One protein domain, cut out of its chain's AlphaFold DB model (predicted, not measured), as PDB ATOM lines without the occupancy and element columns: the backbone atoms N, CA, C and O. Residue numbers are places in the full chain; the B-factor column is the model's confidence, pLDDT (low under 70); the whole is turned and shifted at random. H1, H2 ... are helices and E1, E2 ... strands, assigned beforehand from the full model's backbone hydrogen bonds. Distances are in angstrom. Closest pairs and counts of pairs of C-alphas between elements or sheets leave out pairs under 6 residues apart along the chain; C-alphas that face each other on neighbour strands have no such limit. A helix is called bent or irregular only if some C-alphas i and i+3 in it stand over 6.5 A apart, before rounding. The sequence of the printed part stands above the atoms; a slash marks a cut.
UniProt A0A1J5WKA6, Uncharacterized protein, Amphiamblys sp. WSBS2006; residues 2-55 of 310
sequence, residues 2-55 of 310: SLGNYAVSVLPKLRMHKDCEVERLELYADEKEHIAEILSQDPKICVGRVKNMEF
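Overview. This is residues 2 to 55 of the 310 residues of an uncharacterized protein of Amphiamblys sp. WSBS2006 (UniProt A0A1J5WKA6). A small sheet of three parallel strands, E1, E2 and E3, forms a wall with H1 packed on one face and the other face bare; H2 packs beside H1, near the end of the wall where E2 ends. The links after H1 and H2 lead back to the opposite end of the wall, where E2 and E3 begin. The printed part has 54 residues, with two named helices and three named strands in the order E1, H1, E2, H2, E3, and the class is mixed, helices and strands. The sheet's order is E1, E2, E3, all parallel. The whole is compact, with a radius of gyration of the C-alphas of 11.0 A and spans of 30 by 20 by 12 A.

Arrangement. E1, residues 2 to 4, is an edge strand, parallel to the inner strand E2, residues 21 to 29, at 14 degrees; N 3 and O 26 are within hydrogen-bond range at 2.9 A. On the other side of E2 is the edge strand E3, residues 49 to 55, parallel to it at 17 degrees; N 25 and O 52 are 2.8 A apart, N 54 and O 25 2.9 A. The sheet is twisted, and E2 bends by 54 degrees at residue 24. H1, residues 5 to 14, is on the sheet, two layers with the helix on one face, at a height of 7.0 A over the sheet. Its closest C-alphas to E2 are those of Asn 5 and Ala 29, 4.5 A apart. H2, residues 32 to 40, is only just not on the sheet, with 4 pairs of C-alphas within 10 A. H1 and H2 touch, closest at the C-alphas of Tyr 6 and His 34, 4.4 A apart, and run the same way at a shallow tilt of 26 degrees. E1, H1, E2 and E2, H2, E3 are strand-helix-strand units, parallel neighbour strands with a helix between, each with a right-handed crossover. E1 is apart from H2. O i to N i+4 pairs are within hydrogen-bond range in 1 of 6 cases in H1, against 6 of 7 for O i to N i+3, and in 3 of 5 in H2.

Along the chain. E1 begins at C-alpha 2, (172.592, 174.878, 254.155), and measures 6.8 A. H1 measures 16.0 A and is irregular, with C-alphas 9 and 12 7.1 A apart. E2 is 23.5 A long, from C-alpha 21 at (176.809, 188.269, 249.706). H2 measures 11.4 A and is irregular, with C-alphas 34 and 37 7.8 A apart. E3, 16.0 A long, ends at C-alpha 55, (181.481, 172.900, 258.199).

Size, cuts and confidence. The C-alphas farthest apart, those of Asp 19 and Glu 31, are 31.1 A apart. The printed part has no cut. The links E1 to H1 and E2 to H2 are tight, those from H1 to E2 and H2 to E3 short. The mean pLDDT of the printed part is 86.9; residues 41 to 43 are under 70.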
ATOM      1  N   SER A   2     172.210 176.081 253.411       95.69
ATOM      2  CA  SER A   2     172.592 174.878 254.155       95.69
ATOM      3  C   SER A   2     172.520 173.682 253.204       95.69
ATOM      4  O   SER A   2     171.519 173.542 252.495       95.69
ATOM      5  N   LEU A   3     173.591 172.892 253.103       95.69
ATOM      6  CA  LEU A   3     173.671 171.696 252.255       95.69
ATOM      7  C   LEU A   3     174.168 170.513 253.091       95.69
ATOM      8  O   LEU A   3     175.248 170.570 253.673       95.69
ATOM      9  N   GLY A   4     173.398 169.428 253.108       95.44
ATOM     10  CA  GLY A   4     173.739 168.200 253.826       95.44
ATOM     11  C   GLY A   4     174.010 167.026 252.888       95.44
ATOM     12  O   GLY A   4     173.316 166.846 251.882       95.44
ATOM     13  N   ASN A   5     174.981 166.195 253.248       93.62
ATOM     14  CA  ASN A   5     175.309 164.923 252.613       93.62
ATOM     15  C   ASN A   5     175.550 165.090 251.107       93.62
ATOM     16  O   ASN A   5     176.247 166.016 250.688       93.62
ATOM     17  N   TYR A   6     174.963 164.242 250.259       91.75
ATOM     18  CA  TYR A   6     175.108 164.349 248.804       91.75
ATOM     19  C   TYR A   6     174.738 165.726 248.233       91.75
ATOM     20  O   TYR A   6     175.231 166.074 247.157       91.75
ATOM     21  N   ALA A   7     173.930 166.543 248.923       94.38
ATOM     22  CA  ALA A   7     173.634 167.900 248.465       94.38
ATOM     23  C   ALA A   7     174.885 168.790 248.432       94.38
ATOM     24  O   ALA A   7     174.938 169.714 247.629       94.38
ATOM     25  N   VAL A   8     175.921 168.501 249.227       93.00
ATOM     26  CA  VAL A   8     177.188 169.249 249.201       93.00
ATOM     27  C   VAL A   8     177.826 169.220 247.806       93.00
ATOM     28  O   VAL A   8     178.358 170.235 247.359       93.00
ATOM     29  N   SER A   9     177.683 168.116 247.061       89.69
ATOM     30  CA  SER A   9     178.221 167.952 245.697       89.69
ATOM     31  C   SER A   9     177.705 168.977 244.674       89.69
ATOM     32  O   SER A   9     178.316 169.166 243.619       89.69
ATOM     33  N   VAL A  10     176.598 169.675 244.964       90.38
ATOM     34  CA  VAL A  10     176.070 170.717 244.072       90.38
ATOM     35  C   VAL A  10     176.817 172.040 244.219       90.38
ATOM     36  O   VAL A  10     176.706 172.881 243.332       90.38
ATOM     37  N   LEU A  11     177.601 172.229 245.288       88.88
ATOM     38  CA  LEU A  11     178.261 173.498 245.601       88.88
ATOM     39  C   LEU A  11     179.096 174.057 244.429       88.88
ATOM     40  O   LEU A  11     178.873 175.213 244.063       88.88
ATOM     41  N   PRO A  12     179.966 173.279 243.744       85.31
ATOM     42  CA  PRO A  12     180.702 173.789 242.582       85.31
ATOM     43  C   PRO A  12     179.796 174.157 241.395       85.31
ATOM     44  O   PRO A  12     180.172 174.956 240.537       85.31
ATOM     45  N   LYS A  13     178.592 173.576 241.328       86.00
ATOM     46  CA  LYS A  13     177.626 173.751 240.232       86.00
ATOM     47  C   LYS A  13     176.764 175.005 240.410       86.00
ATOM     48  O   LYS A  13     176.189 175.468 239.428       86.00
ATOM     49  N   LEU A  14     176.721 175.595 241.609       83.44
ATOM     50  CA  LEU A  14     175.927 176.795 241.902       83.44
ATOM     51  C   LEU A  14     176.457 178.073 241.230       83.44
ATOM     52  O   LEU A  14     175.717 179.048 241.148       83.44
ATOM     53  N   ARG A  15     177.705 178.069 240.726       76.25
ATOM     54  CA  ARG A  15     178.337 179.184 239.985       76.25
ATOM     55  C   ARG A  15     178.091 180.555 240.635       76.25
ATOM     56  O   ARG A  15     177.696 181.506 239.961       76.25
ATOM     57  N   MET A  16     178.310 180.651 241.946       79.12
ATOM     58  CA  MET A  16     178.114 181.909 242.665       79.12
ATOM     59  C   MET A  16     179.135 182.945 242.196       79.12
ATOM     60  O   MET A  16     180.306 182.632 241.974       79.12
ATOM     61  N   HIS A  17     178.682 184.185 242.025       78.75
ATOM     62  CA  HIS A  17     179.576 185.285 241.694       78.75
ATOM     63  C   HIS A  17     180.374 185.696 242.937       78.75
ATOM     64  O   HIS A  17     179.865 185.628 244.054       78.75
ATOM     65  N   LYS A  18     181.606 186.182 242.755       75.62
ATOM     66  CA  LYS A  18     182.458 186.659 243.863       75.62
ATOM     67  C   LYS A  18     181.817 187.788 244.686       75.62
ATOM     68  O   LYS A  18     182.078 187.899 245.875       75.62
ATOM     69  N   ASP A  19     180.954 188.576 244.047       79.50
ATOM     70  CA  ASP A  19     180.251 189.708 244.665       79.50
ATOM     71  C   ASP A  19     178.916 189.294 245.311       79.50
ATOM     72  O   ASP A  19     178.192 190.143 245.825       79.50
ATOM     73  N   CYS A  20     178.556 188.004 245.272       83.81
ATOM     74  CA  CYS A  20     177.404 187.511 246.017       83.81
ATOM     75  C   CYS A  20     177.688 187.610 247.515       83.81
ATOM     76  O   CYS A  20     178.685 187.075 247.997       83.81
ATOM     77  N   GLU A  21     176.780 188.246 248.248       86.25
ATOM     78  CA  GLU A  21     176.809 188.269 249.706       86.25
ATOM     79  C   GLU A  21     175.956 187.127 250.246       86.25
ATOM     80  O   GLU A  21     174.774 186.990 249.921       86.25
ATOM     81  N   VAL A  22     176.575 186.279 251.058       87.50
ATOM     82  CA  VAL A  22     175.932 185.127 251.677       87.50
ATOM     83  C   VAL A  22     176.009 185.302 253.180       87.50
ATOM     84  O   VAL A  22     177.080 185.289 253.776       87.50
ATOM     85  N   GLU A  23     174.856 185.427 253.821       91.56
ATOM     86  CA  GLU A  23     174.825 185.621 255.272       91.56
ATOM     87  C   GLU A  23     175.376 184.401 256.031       91.56
ATOM     88  O   GLU A  23     176.095 184.532 257.020       91.56
ATOM     89  N   ARG A  24     175.058 183.192 255.556       93.62
ATOM     90  CA  ARG A  24     175.449 181.925 256.187       93.62
ATOM     91  C   ARG A  24     175.626 180.822 255.150       93.62
ATOM     92  O   ARG A  24     174.720 180.617 254.336       93.62
ATOM     93  N   LEU A  25     176.738 180.099 255.206       93.81
ATOM     94  CA  LEU A  25     176.987 178.849 254.493       93.81
ATOM     95  C   LEU A  25     177.228 177.741 255.516       93.81
ATOM     96  O   LEU A  25     178.189 177.804 256.272       93.81
ATOM     97  N   GLU A  26     176.370 176.734 255.505       96.62
ATOM     98  CA  GLU A  26     176.468 175.566 256.374       96.62
ATOM     99  C   GLU A  26     176.570 174.312 255.508       96.62
ATOM    100  O   GLU A  26     175.714 174.083 254.650       96.62
ATOM    101  N   LEU A  27     177.619 173.516 255.705       96.44
ATOM    102  CA  LEU A  27     177.807 172.245 255.019       96.44
ATOM    103  C   LEU A  27     177.979 171.113 256.031       96.44
ATOM    104  O   LEU A  27     178.825 171.184 256.922       96.44
ATOM    105  N   TYR A  28     177.230 170.037 255.831       95.38
ATOM    106  CA  TYR A  28     177.332 168.811 256.616       95.38
ATOM    107  C   TYR A  28     177.600 167.634 255.683       95.38
ATOM    108  O   TYR A  28     176.919 167.495 254.670       95.38
ATOM    109  N   ALA A  29     178.588 166.799 255.996       93.88
ATOM    110  CA  ALA A  29     178.835 165.562 255.263       93.88
ATOM    111  C   ALA A  29     179.424 164.505 256.202       93.88
ATOM    112  O   ALA A  29     180.597 164.565 256.545       93.88
ATOM    113  N   ASP A  30     178.616 163.528 256.588       90.88
ATOM    114  CA  ASP A  30     179.001 162.391 257.438       90.88
ATOM    115  C   ASP A  30     179.856 161.332 256.719       90.88
ATOM    116  O   ASP A  30     180.679 160.683 257.360       90.88
ATOM    117  N   GLU A  31     179.715 161.192 255.399       87.88
ATOM    118  CA  GLU A  31     180.480 160.246 254.576       87.88
ATOM    119  C   GLU A  31     181.395 160.931 253.543       87.88
ATOM    120  O   GLU A  31     181.129 162.031 253.043       87.88
ATOM    121  N   LYS A  32     182.487 160.256 253.155       86.06
ATOM    122  CA  LYS A  32     183.466 160.775 252.177       86.06
ATOM    123  C   LYS A  32     182.851 160.923 250.789       86.06
ATOM    124  O   LYS A  32     183.200 161.828 250.029       86.06
ATOM    125  N   GLU A  33     181.953 160.014 250.459       88.44
ATOM    126  CA  GLU A  33     181.250 159.875 249.196       88.44
ATOM    127  C   GLU A  33     180.452 161.143 248.870       88.44
ATOM    128  O   GLU A  33     180.375 161.539 247.707       88.44
ATOM    129  N   HIS A  34     179.960 161.846 249.896       90.06
ATOM    130  CA  HIS A  34     179.223 163.105 249.774       90.06
ATOM    131  C   HIS A  34     180.034 164.240 249.142       90.06
ATOM    132  O   HIS A  34     179.465 165.145 248.528       90.06
ATOM    133  N   ILE A  35     181.363 164.177 249.245       89.06
ATOM    134  CA  ILE A  35     182.274 165.215 248.752       89.06
ATOM    135  C   ILE A  35     183.301 164.689 247.744       89.06
ATOM    136  O   ILE A  35     184.171 165.438 247.303       89.06
ATOM    137  N   ALA A  36     183.223 163.414 247.357       87.25
ATOM    138  CA  ALA A  36     184.226 162.775 246.505       87.25
ATOM    139  C   ALA A  36     184.377 163.464 245.133       87.25
ATOM    140  O   ALA A  36     185.494 163.631 244.640       87.25
ATOM    141  N   GLU A  37     183.271 163.922 244.536       85.19
ATOM    142  CA  GLU A  37     183.290 164.693 243.280       85.19
ATOM    143  C   GLU A  37     184.058 166.012 243.455       85.19
ATOM    144  O   GLU A  37     184.871 166.377 242.609       85.19
ATOM    145  N   ILE A  38     183.869 166.685 244.593       86.88
ATOM    146  CA  ILE A  38     184.550 167.942 244.909       86.88
ATOM    147  C   ILE A  38     186.051 167.715 245.080       86.88
ATOM    148  O   ILE A  38     186.853 168.443 244.505       86.88
ATOM    149  N   LEU A  39     186.446 166.704 245.852       83.25
ATOM    150  CA  LEU A  39     187.862 166.461 246.128       83.25
ATOM    151  C   LEU A  39     188.635 165.947 244.904       83.25
ATOM    152  O   LEU A  39     189.838 166.170 244.818       83.25
ATOM    153  N   SER A  40     187.970 165.271 243.962       81.31
ATOM    154  CA  SER A  40     188.623 164.692 242.776       81.31
ATOM    155  C   SER A  40     188.842 165.675 241.625       81.31
ATOM    156  O   SER A  40     189.739 165.454 240.814       81.31
ATOM    157  N   GLN A  41     188.045 166.740 241.526       68.81
ATOM    158  CA  GLN A  41     188.045 167.620 240.349       68.81
ATOM    159  C   GLN A  41     188.888 168.897 240.499       68.81
ATOM    160  O   GLN A  41     188.930 169.678 239.551       68.81
ATOM    161  N   ASP A  42     189.510 169.135 241.664       66.69
ATOM    162  CA  ASP A  42     190.069 170.445 242.066       66.69
ATOM    163  C   ASP A  42     189.218 171.636 241.562       66.69
ATOM    164  O   ASP A  42     189.702 172.524 240.847       66.69
ATOM    165  N   PRO A  43     187.893 171.630 241.816       67.75
ATOM    166  CA  PRO A  43     187.023 172.626 241.232       67.75
ATOM    167  C   PRO A  43     187.335 173.991 241.846       67.75
ATOM    168  O   PRO A  43     187.462 174.133 243.063       67.75
ATOM    169  N   LYS A  44     187.377 175.035 241.011       70.56
ATOM    170  CA  LYS A  44     187.381 176.425 241.485       70.56
ATOM    171  C   LYS A  44     186.030 176.737 242.130       70.56
ATOM    172  O   LYS A  44     185.112 177.203 241.457       70.56
ATOM    173  N   ILE A  45     185.895 176.448 243.421       77.94
ATOM    174  CA  ILE A  45     184.686 176.752 244.187       77.94
ATOM    175  C   ILE A  45     184.722 178.227 244.580       77.94
ATOM    176  O   ILE A  45     185.616 178.668 245.297       77.94
ATOM    177  N   CYS A  46     183.724 178.985 244.133       78.94
ATOM    178  CA  CYS A  46     183.465 180.338 244.607       78.94
ATOM    179  C   CYS A  46     182.111 180.345 245.314       78.94
ATOM    180  O   CYS A  46     181.111 179.931 244.730       78.94
ATOM    181  N   VAL A  47     182.095 180.803 246.566       82.88
ATOM    182  CA  VAL A  47     180.881 180.936 247.392       82.88
ATOM    183  C   VAL A  47     180.514 182.400 247.660       82.88
ATOM    184  O   VAL A  47     179.613 182.676 248.446       82.88
ATOM    185  N   GLY A  48     181.187 183.340 246.985       82.94
ATOM    186  CA  GLY A  48     181.046 184.776 247.234       82.94
ATOM    187  C   GLY A  48     181.668 185.222 248.563       82.94
ATOM    188  O   GLY A  48     182.539 184.540 249.110       82.94
ATOM    189  N   ARG A  49     181.210 186.367 249.079       85.06
ATOM    190  CA  ARG A  49     181.530 186.866 250.424       85.06
ATOM    191  C   ARG A  49     180.553 186.263 251.422       85.06
ATOM    192  O   ARG A  49     179.381 186.638 251.448       85.06
ATOM    193  N   VAL A  50     181.032 185.321 252.228       87.81
ATOM    194  CA  VAL A  50     180.210 184.655 253.242       87.81
ATOM    195  C   VAL A  50     180.553 185.201 254.619       87.81
ATOM    196  O   VAL A  50     181.712 185.129 255.016       87.81
ATOM    197  N   LYS A  51     179.561 185.691 255.367       90.56
ATOM    198  CA  LYS A  51     179.794 186.162 256.741       90.56
ATOM    199  C   LYS A  51     180.026 185.011 257.714       90.56
ATOM    200  O   LYS A  51     181.036 184.987 258.406       90.56
ATOM    201  N   ASN A  52     179.114 184.036 257.735       94.00
ATOM    202  CA  ASN A  52     179.173 182.894 258.650       94.00
ATOM    203  C   ASN A  52     179.379 181.587 257.884       94.00
ATOM    204  O   ASN A  52     178.595 181.253 256.993       94.00
ATOM    205  N   MET A  53     180.415 180.841 258.243       94.94
ATOM    206  CA  MET A  53     180.800 179.585 257.613       94.94
ATOM    207  C   MET A  53     180.837 178.458 258.646       94.94
ATOM    208  O   MET A  53     181.596 178.531 259.609       94.94
ATOM    209  N   GLU A  54     180.059 177.402 258.421       97.25
ATOM    210  CA  GLU A  54     179.970 176.243 259.313       97.25
ATOM    211  C   GLU A  54     180.172 174.956 258.509       97.25
ATOM    212  O   GLU A  54     179.450 174.697 257.544       97.25
ATOM    213  N   PHE A  55     181.170 174.155 258.880       96.56
ATOM    214  CA  PHE A  55     181.481 172.900 258.199       96.56
ATOM    215  C   PHE A  55     181.623 171.758 259.201       96.56
ATOM    216  O   PHE A  55     182.414 171.830 260.147       96.56
TER     217      PHE A  55